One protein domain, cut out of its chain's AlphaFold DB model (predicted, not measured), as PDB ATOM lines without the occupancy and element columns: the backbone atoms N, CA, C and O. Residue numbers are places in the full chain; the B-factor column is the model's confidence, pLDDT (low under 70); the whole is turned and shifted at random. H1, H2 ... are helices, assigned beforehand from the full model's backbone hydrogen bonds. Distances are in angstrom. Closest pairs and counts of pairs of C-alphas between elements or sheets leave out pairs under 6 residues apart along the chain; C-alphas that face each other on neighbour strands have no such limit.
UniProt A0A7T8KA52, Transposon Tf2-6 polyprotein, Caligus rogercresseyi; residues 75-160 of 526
ATOM      1  N   VAL A  75      -5.996  29.772   3.556       87.00
ATOM      2  CA  VAL A  75      -5.895  29.662   2.096       87.00
ATOM      3  C   VAL A  75      -4.411  29.573   1.714       87.00
ATOM      4  O   VAL A  75      -3.642  30.460   2.096       87.00
ATOM      5  N   PRO A  76      -3.978  28.545   0.963       91.62
ATOM      6  CA  PRO A  76      -2.605  28.463   0.474       91.62
ATOM      7  C   PRO A  76      -2.265  29.643  -0.440       91.62
ATOM      8  O   PRO A  76      -2.945  29.873  -1.442       91.62
ATOM      9  N   VAL A  77      -1.190  30.363  -0.115       92.94
ATOM     10  CA  VAL A  77      -0.758  31.549  -0.866       92.94
ATOM     11  C   VAL A  77       0.268  31.174  -1.933       92.94
ATOM     12  O   VAL A  77       1.282  30.540  -1.630       92.94
ATOM     13  N   LEU A  78       0.017  31.593  -3.173       92.75
ATOM     14  CA  LEU A  78       0.981  31.544  -4.262       92.75
ATOM     15  C   LEU A  78       1.936  32.732  -4.153       92.75
ATOM     16  O   LEU A  78       1.491  33.879  -4.130       92.75
ATOM     17  N   LYS A  79       3.241  32.452  -4.108       91.38
ATOM     18  CA  LYS A  79       4.306  33.468  -4.072       91.38
ATOM     19  C   LYS A  79       4.292  34.350  -5.325       91.38
ATOM     20  O   LYS A  79       3.733  33.958  -6.344       91.38
ATOM     21  N   CYS A  80       4.958  35.499  -5.245       89.50
ATOM     22  CA  CYS A  80       5.142  36.466  -6.329       89.50
ATOM     23  C   CYS A  80       5.614  35.808  -7.656       89.50
ATOM     24  O   CYS A  80       6.420  34.873  -7.589       89.50
ATOM     25  N   PRO A  81       5.147  36.264  -8.842       86.12
ATOM     26  CA  PRO A  81       5.554  35.740 -10.152       86.12
ATOM     27  C   PRO A  81       7.069  35.652 -10.364       86.12
ATOM     28  O   PRO A  81       7.553  34.699 -10.968       86.12
ATOM     29  N   GLU A  82       7.819  36.626  -9.854       83.06
ATOM     30  CA  GLU A  82       9.269  36.726 -10.010       83.06
ATOM     31  C   GLU A  82      10.045  35.729  -9.132       83.06
ATOM     32  O   GLU A  82      11.156  35.331  -9.483       83.06
ATOM     33  N   ASP A  83       9.451  35.290  -8.019       83.00
ATOM     34  CA  ASP A  83      10.094  34.435  -7.012       83.00
ATOM     35  C   ASP A  83       9.664  32.963  -7.105       83.00
ATOM     36  O   ASP A  83      10.088  32.129  -6.298       83.00
ATOM     37  N   ILE A  84       8.792  32.625  -8.058       84.81
ATOM     38  CA  ILE A  84       8.230  31.285  -8.177       84.81
ATOM     39  C   ILE A  84       8.986  30.418  -9.191       84.81
ATOM     40  O   ILE A  84       9.283  30.810 -10.319       84.81
ATOM     41  N   ASN A  85       9.272  29.177  -8.802       77.88
ATOM     42  CA  ASN A  85       9.652  28.123  -9.739       77.88
ATOM     43  C   ASN A  85       8.499  27.123  -9.929       77.88
ATOM     44  O   ASN A  85       7.488  27.136  -9.227       77.88
ATOM     45  N   LEU A  86       8.643  26.238 -10.908       82.50
ATOM     46  CA  LEU A  86       7.609  25.261 -11.249       82.50
ATOM     47  C   LEU A  86       7.360  24.229 -10.141       82.50
ATOM     48  O   LEU A  86       6.241  23.727 -10.024       82.50
ATOM     49  N   ALA A  87       8.366  23.928  -9.318       78.94
ATOM     50  CA  ALA A  87       8.214  23.050  -8.164       78.94
ATOM     51  C   ALA A  87       7.362  23.715  -7.068       78.94
ATOM     52  O   ALA A  87       6.386  23.119  -6.617       78.94
ATOM     53  N   ASP A  88       7.666  24.969  -6.714       84.38
ATOM     54  CA  ASP A  88       6.879  25.806  -5.803       84.38
ATOM     55  C   ASP A  88       5.427  25.933  -6.289       84.38
ATOM     56  O   ASP A  88       4.492  25.793  -5.497       84.38
ATOM     57  N   PHE A  89       5.230  26.153  -7.595       89.75
ATOM     58  CA  PHE A  89       3.898  26.243  -8.196       89.75
ATOM     59  C   PHE A  89       3.112  24.938  -8.059       89.75
ATOM     60  O   PHE A  89       1.957  24.972  -7.647       89.75
ATOM     61  N   ARG A  90       3.717  23.783  -8.363       86.06
ATOM     62  CA  ARG A  90       3.051  22.475  -8.232       86.06
ATOM     63  C   ARG A  90       2.726  22.132  -6.783       86.06
ATOM     64  O   ARG A  90       1.637  21.639  -6.502       86.06
ATOM     65  N   ASP A  91       3.644  22.423  -5.865       86.25
ATOM     66  CA  ASP A  91       3.425  22.232  -4.432       86.25
ATOM     67  C   ASP A  91       2.282  23.126  -3.922       86.25
ATOM     68  O   ASP A  91       1.425  22.694  -3.152       86.25
ATOM     69  N   TRP A  92       2.209  24.384  -4.369       94.12
ATOM     70  CA  TRP A  92       1.041  25.229  -4.107       94.12
ATOM     71  C   TRP A  92      -0.236  24.683  -4.758       94.12
ATOM     72  O   TRP A  92      -1.253  24.602  -4.076       94.12
ATOM     73  N   GLN A  93      -0.193  24.274  -6.027       93.00
ATOM     74  CA  GLN A  93      -1.352  23.768  -6.765       93.00
ATOM     75  C   GLN A  93      -1.979  22.572  -6.046       93.00
ATOM     76  O   GLN A  93      -3.197  22.531  -5.889       93.00
ATOM     77  N   GLN A  94      -1.157  21.637  -5.559       90.25
ATOM     78  CA  GLN A  94      -1.630  20.494  -4.779       90.25
ATOM     79  C   GLN A  94      -2.274  20.943  -3.463       90.25
ATOM     80  O   GLN A  94      -3.402  20.558  -3.169       90.25
ATOM     81  N   ARG A  95      -1.601  21.809  -2.693       92.75
ATOM     82  CA  ARG A  95      -2.145  22.332  -1.427       92.75
ATOM     83  C   ARG A  95      -3.455  23.091  -1.630       92.75
ATOM     84  O   ARG A  95      -4.356  22.992  -0.801       92.75
ATOM     85  N   PHE A  96      -3.561  23.853  -2.714       93.94
ATOM     86  CA  PHE A  96      -4.766  24.589  -3.067       93.94
ATOM     87  C   PHE A  96      -5.892  23.640  -3.493       93.94
ATOM     88  O   PHE A  96      -7.022  23.818  -3.046       93.94
ATOM     89  N   ALA A  97      -5.590  22.594  -4.268       91.50
ATOM     90  CA  ALA A  97      -6.555  21.551  -4.613       91.50
ATOM     91  C   ALA A  97      -7.104  20.856  -3.354       91.50
ATOM     92  O   ALA A  97      -8.321  20.814  -3.160       91.50
ATOM     93  N   ASP A  98      -6.222  20.425  -2.446       91.19
ATOM     94  CA  ASP A  98      -6.606  19.816  -1.167       91.19
ATOM     95  C   ASP A  98      -7.475  20.772  -0.331       91.19
ATOM     96  O   ASP A  98      -8.481  20.370   0.255       91.19
ATOM     97  N   TYR A  99      -7.125  22.063  -0.302       92.06
ATOM     98  CA  TYR A  99      -7.923  23.091   0.363       92.06
ATOM     99  C   TYR A  99      -9.324  23.213  -0.254       92.06
ATOM    100  O   TYR A  99     -10.315  23.224   0.480       92.06
ATOM    101  N   THR A 100      -9.430  23.281  -1.586       91.44
ATOM    102  CA  THR A 100     -10.726  23.401  -2.271       91.44
ATOM    103  C   THR A 100     -11.619  22.183  -2.063       91.44
ATOM    104  O   THR A 100     -12.828  22.358  -1.910       91.44
ATOM    105  N   GLU A 101     -11.028  20.990  -1.992       90.31
ATOM    106  CA  GLU A 101     -11.725  19.730  -1.728       90.31
ATOM    107  C   GLU A 101     -12.271  19.701  -0.294       90.31
ATOM    108  O   GLU A 101     -13.468  19.524  -0.073       90.31
ATOM    109  N   VAL A 102     -11.417  19.975   0.701       90.50
ATOM    110  CA  VAL A 102     -11.816  19.969   2.120       90.50
ATOM    111  C   VAL A 102     -12.883  21.024   2.418       90.50
ATOM    112  O   VAL A 102     -13.777  20.788   3.233       90.50
ATOM    113  N   GLN A 103     -12.800  22.193   1.777       86.81
ATOM    114  CA  GLN A 103     -13.774  23.274   1.938       86.81
ATOM    115  C   GLN A 103     -14.976  23.162   0.984       86.81
ATOM    116  O   GLN A 103     -15.826  24.048   1.015       86.81
ATOM    117  N   LYS A 104     -15.059  22.111   0.152       88.06
ATOM    118  CA  LYS A 104     -16.149  21.875  -0.815       88.06
ATOM    119  C   LYS A 104     -16.445  23.066  -1.728       88.06
ATOM    120  O   LYS A 104     -17.581  23.326  -2.121       88.06
ATOM    121  N   ILE A 105     -15.401  23.800  -2.097       87.69
ATOM    122  CA  ILE A 105     -15.517  25.063  -2.837       87.69
ATOM    123  C   ILE A 105     -16.180  24.859  -4.198       87.69
ATOM    124  O   ILE A 105     -16.966  25.696  -4.636       87.69
ATOM    125  N   MET A 106     -15.879  23.743  -4.865       86.25
ATOM    126  CA  MET A 106     -16.430  23.442  -6.185       86.25
ATOM    127  C   MET A 106     -17.950  23.236  -6.155       86.25
ATOM    128  O   MET A 106     -18.613  23.552  -7.141       86.25
ATOM    129  N   GLU A 107     -18.486  22.761  -5.031       87.19
ATOM    130  CA  GLU A 107     -19.898  22.417  -4.837       87.19
ATOM    131  C   GLU A 107     -20.697  23.581  -4.237       87.19
ATOM    132  O   GLU A 107     -21.833  23.828  -4.635       87.19
ATOM    133  N   GLU A 108     -20.105  24.304  -3.279       86.25
ATOM    134  CA  GLU A 108     -20.811  25.297  -2.458       86.25
ATOM    135  C   GLU A 108     -20.706  26.738  -2.991       86.25
ATOM    136  O   GLU A 108     -21.525  27.586  -2.634       86.25
ATOM    137  N   CYS A 109     -19.717  27.050  -3.838       87.50
ATOM    138  CA  CYS A 109     -19.456  28.419  -4.292       87.50
ATOM    139  C   CYS A 109     -19.849  28.657  -5.757       87.50
ATOM    140  O   CYS A 109     -19.655  27.815  -6.633       87.50
ATOM    141  N   THR A 110     -20.334  29.869  -6.045       93.00
ATOM    142  CA  THR A 110     -20.543  30.348  -7.420       93.00
ATOM    143  C   THR A 110     -19.208  30.539  -8.142       93.00
ATOM    144  O   THR A 110     -18.186  30.741  -7.491       93.00
ATOM    145  N   LEU A 111     -19.214  30.573  -9.481       90.56
ATOM    146  CA  LEU A 111     -18.016  30.854 -10.289       90.56
ATOM    147  C   LEU A 111     -17.249  32.093  -9.785       90.56
ATOM    148  O   LEU A 111     -16.048  32.033  -9.546       90.56
ATOM    149  N   SER A 112     -17.963  33.194  -9.530       91.12
ATOM    150  CA  SER A 112     -17.370  34.432  -9.013       91.12
ATOM    151  C   SER A 112     -16.800  34.275  -7.595       91.12
ATOM    152  O   SER A 112     -15.724  34.799  -7.302       91.12
ATOM    153  N   GLY A 113     -17.467  33.514  -6.719       89.56
ATOM    154  CA  GLY A 113     -16.958  33.203  -5.379       89.56
ATOM    155  C   GLY A 113     -15.692  32.342  -5.422       89.56
ATOM    156  O   GLY A 113     -14.729  32.623  -4.712       89.56
ATOM    157  N   ARG A 114     -15.659  31.350  -6.319       92.12
ATOM    158  CA  ARG A 114     -14.497  30.493  -6.587       92.12
ATOM    159  C   ARG A 114     -13.303  31.303  -7.103       92.12
ATOM    160  O   ARG A 114     -12.209  31.215  -6.551       92.12
ATOM    161  N   GLN A 115     -13.521  32.171  -8.089       92.81
ATOM    162  CA  GLN A 115     -12.490  33.086  -8.594       92.81
ATOM    163  C   GLN A 115     -11.987  34.056  -7.516       92.81
ATOM    164  O   GLN A 115     -10.787  34.302  -7.420       92.81
ATOM    165  N   SER A 116     -12.881  34.591  -6.679       90.12
ATOM    166  CA  SER A 116     -12.515  35.515  -5.596       90.12
ATOM    167  C   SER A 116     -11.672  34.829  -4.523       90.12
ATOM    168  O   SER A 116     -10.686  35.396  -4.055       90.12
ATOM    169  N   LEU A 117     -12.006  33.581  -4.187       92.19
ATOM    170  CA  LEU A 117     -11.186  32.756  -3.311       92.19
ATOM    171  C   LEU A 117      -9.795  32.522  -3.910       92.19
ATOM    172  O   LEU A 117      -8.805  32.701  -3.203       92.19
ATOM    173  N   LEU A 118      -9.707  32.161  -5.196       93.69
ATOM    174  CA  LEU A 118      -8.415  31.996  -5.857       93.69
ATOM    175  C   LEU A 118      -7.597  33.288  -5.773       93.69
ATOM    176  O   LEU A 118      -6.481  33.237  -5.275       93.69
ATOM    177  N   ARG A 119      -8.168  34.447  -6.137       91.56
ATOM    178  CA  ARG A 119      -7.486  35.752  -6.014       91.56
ATOM    179  C   ARG A 119      -7.003  36.038  -4.591       91.56
ATOM    180  O   ARG A 119      -5.917  36.574  -4.431       91.56
ATOM    181  N   SER A 120      -7.757  35.644  -3.561       89.75
ATOM    182  CA  SER A 120      -7.328  35.817  -2.161       89.75
ATOM    183  C   SER A 120      -6.095  34.983  -1.782       89.75
ATOM    184  O   SER A 120      -5.366  35.351  -0.866       89.75
ATOM    185  N   GLY A 121      -5.856  33.877  -2.494       90.38
ATOM    186  CA  GLY A 121      -4.675  33.025  -2.358       90.38
ATOM    187  C   GLY A 121      -3.538  33.389  -3.314       90.38
ATOM    188  O   GLY A 121      -2.571  32.637  -3.403       90.38
ATOM    189  N   LEU A 122      -3.631  34.498  -4.049       92.94
ATOM    190  CA  LEU A 122      -2.600  34.953  -4.976       92.94
ATOM    191  C   LEU A 122      -1.873  36.177  -4.412       92.94
ATOM    192  O   LEU A 122      -2.501  37.097  -3.887       92.94
ATOM    193  N   ASP A 123      -0.550  36.221  -4.574       93.69
ATOM    194  CA  ASP A 123       0.210  37.453  -4.361       93.69
ATOM    195  C   ASP A 123      -0.376  38.620  -5.199       93.69
ATOM    196  O   ASP A 123      -0.852  38.396  -6.322       93.69
ATOM    197  N   PRO A 124      -0.359  39.876  -4.704       92.31
ATOM    198  CA  PRO A 124      -0.897  41.021  -5.440       92.31
ATOM    199  C   PRO A 124      -0.353  41.172  -6.866       92.31
ATOM    200  O   PRO A 124      -1.089  41.625  -7.746       92.31
ATOM    201  N   ALA A 125       0.890  40.759  -7.131       92.94
ATOM    202  CA  ALA A 125       1.463  40.788  -8.474       92.94
ATOM    203  C   ALA A 125       0.709  39.871  -9.458       92.94
ATOM    204  O   ALA A 125       0.424  40.285 -10.582       92.94
ATOM    205  N   TRP A 126       0.275  38.680  -9.032       93.81
ATOM    206  CA  TRP A 126      -0.579  37.807  -9.850       93.81
ATOM    207  C   TRP A 126      -1.951  38.421 -10.121       93.81
ATOM    208  O   TRP A 126      -2.467  38.327 -11.233       93.81
ATOM    209  N   THR A 127      -2.536  39.080  -9.118       91.25
ATOM    210  CA  THR A 127      -3.838  39.748  -9.267       91.25
ATOM    211  C   THR A 127      -3.737  40.908 -10.253       91.25
ATOM    212  O   THR A 127      -4.644  41.118 -11.059       91.25
ATOM    213  N   LYS A 128      -2.599  41.611 -10.264       92.38
ATOM    214  CA  LYS A 128      -2.298  42.617 -11.278       92.38
ATOM    215  C   LYS A 128      -2.256  41.997 -12.675       92.38
ATOM    216  O   LYS A 128      -3.005  42.456 -13.528       92.38
ATOM    217  N   LEU A 129      -1.479  40.928 -12.884       92.75
ATOM    218  CA  LEU A 129      -1.389  40.225 -14.178       92.75
ATOM    219  C   LEU A 129      -2.752  39.716 -14.679       92.75
ATOM    220  O   LEU A 129      -3.035  39.783 -15.878       92.75
ATOM    221  N   TRP A 130      -3.606  39.247 -13.763       93.25
ATOM    222  CA  TRP A 130      -4.998  38.905 -14.055       93.25
ATOM    223  C   TRP A 130      -5.767  40.140 -14.534       93.25
ATOM    224  O   TRP A 130      -6.302  40.140 -15.639       93.25
ATOM    225  N   SER A 131      -5.799  41.210 -13.733       90.06
ATOM    226  CA  SER A 131      -6.593  42.415 -14.017       90.06
ATOM    227  C   SER A 131      -6.159  43.169 -15.279       90.06
ATOM    228  O   SER A 131      -6.994  43.767 -15.953       90.06
ATOM    229  N   THR A 132      -4.872  43.112 -15.636       91.88
ATOM    230  CA  THR A 132      -4.336  43.743 -16.851       91.88
ATOM    231  C   THR A 132      -4.582  42.913 -18.111       91.88
ATOM    232  O   THR A 132      -4.203  43.344 -19.196       91.88
ATOM    233  N   GLY A 133      -5.173  41.719 -17.987       89.94
ATOM    234  CA  GLY A 133      -5.467  40.829 -19.112       89.94
ATOM    235  C   GLY A 133      -4.261  40.059 -19.655       89.94
ATOM    236  O   GLY A 133      -4.397  39.383 -20.666       89.94
ATOM    237  N   ILE A 134      -3.100  40.111 -18.987       91.56
ATOM    238  CA  ILE A 134      -1.875  39.420 -19.439       91.56
ATOM    239  C   ILE A 134      -2.045  37.899 -19.362       91.56
ATOM    240  O   ILE A 134      -1.526  37.178 -20.203       91.56
ATOM    241  N   LEU A 135      -2.794  37.411 -18.371       91.25
ATOM    242  CA  LEU A 135      -3.108  35.986 -18.230       91.25
ATOM    243  C   LEU A 135      -4.248  35.519 -19.152       91.25
ATOM    244  O   LEU A 135      -4.623  34.354 -19.086       91.25
ATOM    245  N   GLU A 136      -4.835  36.417 -19.951       92.56
ATOM    246  CA  GLU A 136      -5.941  36.130 -20.877       92.56
ATOM    247  C   GLU A 136      -7.168  35.463 -20.221       92.56
ATOM    248  O   GLU A 136      -7.827  34.617 -20.824       92.56
ATOM    249  N   ILE A 137      -7.486  35.805 -18.968       93.25
ATOM    250  CA  ILE A 137      -8.601  35.208 -18.211       93.25
ATOM    251  C   ILE A 137      -9.948  35.811 -18.651       93.25
ATOM    252  O   ILE A 137     -10.129  37.027 -18.637       93.25
ATOM    253  N   ASP A 138     -10.915  34.959 -18.992       92.69
ATOM    254  CA  ASP A 138     -12.325  35.303 -19.193       92.69
ATOM    255  C   ASP A 138     -13.087  35.042 -17.887       92.69
ATOM    256  O   ASP A 138     -13.546  33.928 -17.628       92.69
ATOM    257  N   ASP A 139     -13.267  36.085 -17.067       90.00
ATOM    258  CA  ASP A 139     -13.962  35.998 -15.771       90.00
ATOM    259  C   ASP A 139     -15.400  35.440 -15.876       90.00
ATOM    260  O   ASP A 139     -15.978  35.032 -14.867       90.00
ATOM    261  N   ARG A 140     -16.012  35.401 -17.070       91.00
ATOM    262  CA  ARG A 140     -17.367  34.849 -17.256       91.00
ATOM    263  C   ARG A 140     -17.378  33.340 -17.469       91.00
ATOM    264  O   ARG A 140     -18.443  32.738 -17.331       91.00
ATOM    265  N   LYS A 141     -16.249  32.748 -17.861       92.12
ATOM    266  CA  LYS A 141     -16.172  31.345 -18.294       92.12
ATOM    267  C   LYS A 141     -15.125  30.542 -17.546       92.12
ATOM    268  O   LYS A 141     -15.391  29.389 -17.226       92.12
ATOM    269  N   ASP A 142     -13.965  31.133 -17.294       94.06
ATOM    270  CA  ASP A 142     -12.843  30.408 -16.722       94.06
ATOM    271  C   ASP A 142     -13.078  30.139 -15.241       94.06
ATOM    272  O   ASP A 142     -13.258  31.056 -14.432       94.06
ATOM    273  N   ASP A 143     -13.046  28.863 -14.875       93.56
ATOM    274  CA  ASP A 143     -13.076  28.452 -13.481       93.56
ATOM    275  C   ASP A 143     -11.661  28.422 -12.889       93.56
ATOM    276  O   ASP A 143     -10.662  28.561 -13.599       93.56
ATOM    277  N   ILE A 144     -11.560  28.190 -11.577       93.06
ATOM    278  CA  ILE A 144     -10.284  28.107 -10.843       93.06
ATOM    279  C   ILE A 144      -9.259  27.242 -11.587       93.06
ATOM    280  O   ILE A 144      -8.111  27.645 -11.746       93.06
ATOM    281  N   ASN A 145      -9.663  26.063 -12.067       92.75
ATOM    282  CA  ASN A 145      -8.754  25.134 -12.737       92.75
ATOM    283  C   ASN A 145      -8.221  25.676 -14.068       92.75
ATOM    284  O   ASN A 145      -7.069  25.419 -14.413       92.75
ATOM    285  N   ASP A 146      -9.029  26.423 -14.817       94.12
ATOM    286  CA  ASP A 146      -8.613  27.004 -16.095       94.12
ATOM    287  C   ASP A 146      -7.692  28.201 -15.871       94.12
ATOM    288  O   ASP A 146      -6.668  28.332 -16.540       94.12
ATOM    289  N   ILE A 147      -7.976  28.996 -14.840       94.31
ATOM    290  CA  ILE A 147      -7.104  30.088 -14.407       94.31
ATOM    291  C   ILE A 147      -5.749  29.551 -13.929       94.31
ATOM    292  O   ILE A 147      -4.709  30.068 -14.330       94.31
ATOM    293  N   ILE A 148      -5.727  28.474 -13.137       94.81
ATOM    294  CA  ILE A 148      -4.482  27.818 -12.701       94.81
ATOM    295  C   ILE A 148      -3.665  27.328 -13.909       94.81
ATOM    296  O   ILE A 148      -2.445  27.491 -13.921       94.81
ATOM    297  N   LYS A 149      -4.306  26.779 -14.954       92.19
ATOM    298  CA  LYS A 149      -3.609  26.402 -16.200       92.19
ATOM    299  C   LYS A 149      -3.012  27.617 -16.911       92.19
ATOM    300  O   LYS A 149      -1.886  27.526 -17.395       92.19
ATOM    301  N   LYS A 150      -3.727  28.745 -16.957       94.06
ATOM    302  CA  LYS A 150      -3.232  30.000 -17.547       94.06
ATOM    303  C   LYS A 150      -2.042  30.563 -16.772       94.06
ATOM    304  O   LYS A 150      -1.049  30.946 -17.383       94.06
ATOM    305  N   ILE A 151      -2.075  30.508 -15.438       93.19
ATOM    306  CA  ILE A 151      -0.923  30.860 -14.591       93.19
ATOM    307  C   ILE A 151       0.269  29.936 -14.892       93.19
ATOM    308  O   ILE A 151       1.381  30.419 -15.100       93.19
ATOM    309  N   LEU A 152       0.055  28.619 -14.977       90.25
ATOM    310  CA  LEU A 152       1.118  27.669 -15.328       90.25
ATOM    311  C   LEU A 152       1.719  27.961 -16.711       90.25
ATOM    312  O   LEU A 152       2.938  27.899 -16.874       90.25
ATOM    313  N   HIS A 153       0.876  28.269 -17.697       88.62
ATOM    314  CA  HIS A 153       1.311  28.632 -19.041       88.62
ATOM    315  C   HIS A 153       2.170  29.900 -19.021       88.62
ATOM    316  O   HIS A 153       3.287  29.874 -19.532       88.62
ATOM    317  N   TYR A 154       1.722  30.944 -18.319       90.81
ATOM    318  CA  TYR A 154       2.490  32.172 -18.128       90.81
ATOM    319  C   TYR A 154       3.872  31.900 -17.514       90.81
ATOM    320  O   TYR A 154       4.883  32.344 -18.060       90.81
ATOM    321  N   ILE A 155       3.941  31.107 -16.433       87.69
ATOM    322  CA  ILE A 155       5.213  30.716 -15.798       87.69
ATOM    323  C   ILE A 155       6.125  30.013 -16.810       87.69
ATOM    324  O   ILE A 155       7.326  30.268 -16.837       87.69
ATOM    325  N   ARG A 156       5.576  29.122 -17.643       82.75
ATOM    326  CA  ARG A 156       6.346  28.363 -18.638       82.75
ATOM    327  C   ARG A 156       6.865  29.227 -19.781       82.75
ATOM    328  O   ARG A 156       8.000  29.018 -20.190       82.75
ATOM    329  N   GLU A 157       6.079  30.175 -20.277       85.31
ATOM    330  CA  GLU A 157       6.519  31.081 -21.344       85.31
ATOM    331  C   GLU A 157       7.600  32.057 -20.871       85.31
ATOM    332  O   GLU A 157       8.533  32.368 -21.611       85.31
ATOM    333  N   HIS A 158       7.507  32.515 -19.623       82.94
ATOM    334  CA  HIS A 158       8.407  33.530 -19.077       82.94
ATOM    335  C   HIS A 158       9.643  32.935 -18.388       82.94
ATOM    336  O   HIS A 158      10.554  33.669 -17.999       82.94
ATOM    337  N   ARG A 159       9.718  31.604 -18.254       79.06
ATOM    338  CA  ARG A 159      10.857  30.901 -17.655       79.06
ATOM    339  C   ARG A 159      11.667  30.186 -18.725       79.06
ATOM    340  O   ARG A 159      11.178  29.299 -19.410       79.06
ATOM    341  N   ASN A 160      12.950  30.527 -18.819       83.62
ATOM    342  CA  ASN A 160      13.877  29.825 -19.699       83.62
ATOM    343  C   ASN A 160      14.171  28.411 -19.146       83.62
ATOM    344  O   ASN A 160      14.826  28.321 -18.102       83.62
TER     345      ASN A 160
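AT A GLANCE: This is residues 75 to 160 of the 526 residues of the protein "Transposon Tf2-6 polyprotein" of Caligus rogercresseyi (UniProt A0A7T8KA52). Two long helices, H1 and H5, run side by side in opposite ways, and the shorter H3 and H4 follow one another along a third side, with little H2 at one end where the chain turns from H1 to H3. The contacts between helices are few, and a long link, residues 132 to 143, leads from H4 back to the start of H5. The printed part has 86 residues with five named helices, H1 to H5 in chain order, and no named strand; its class is all helix. It is compact, with a radius of gyration of the C-alphas of 12.2 A and spans of 38 by 26 by 18 A.

HOW THE PARTS SIT: After residues 75 to 85, H1, residues 86 to 102, only just touches H5, residues 144 to 158, with 3 pairs of C-alphas within 8 A and with its residues 86 to 93 alone. The closest C-alphas are those of Leu 86 and Ile 155, 7.5 A apart; the tilt is a shallow 5 degrees, opposite ways. H2, residues 105 to 108, is close to H1 but not clearly touching, C-alphas 100 and 106 being closest at 6.9 A. H3, residues 111 to 120, only just touches H5, also with 3 pairs, through residue 144 of H5 alone; C-alphas 115 and 144 are closest at 5.9 A, at a steep tilt of 46 degrees, the same way. H4, residues 124 to 131, is near H5, and is close to H3 but not clearly touching, C-alphas 119 and 127 being closest at 6.3 A. H1 and H3 are apart. In H1, H3, H4 and H5 every O i to N i+4 pair is within hydrogen-bond range; H2 is too short for such a pair.

IN THESE COORDINATES: H1 begins at C-alpha 86 (7.609, 25.261, -11.249) and is 24.2 A long. H2 measures 5.3 A, H3 14.3 A and H4 10.4 A. H5 is 21.1 A long and ends at C-alpha 158 (8.407, 33.530, -19.077).

THE WHOLE: The C-alphas farthest apart are those of Glu 108 and Asn 160, at 39.0 A. The printed part has no cut, the link H4 to H5 is long, and no printed residue is under 70 in pLDDT.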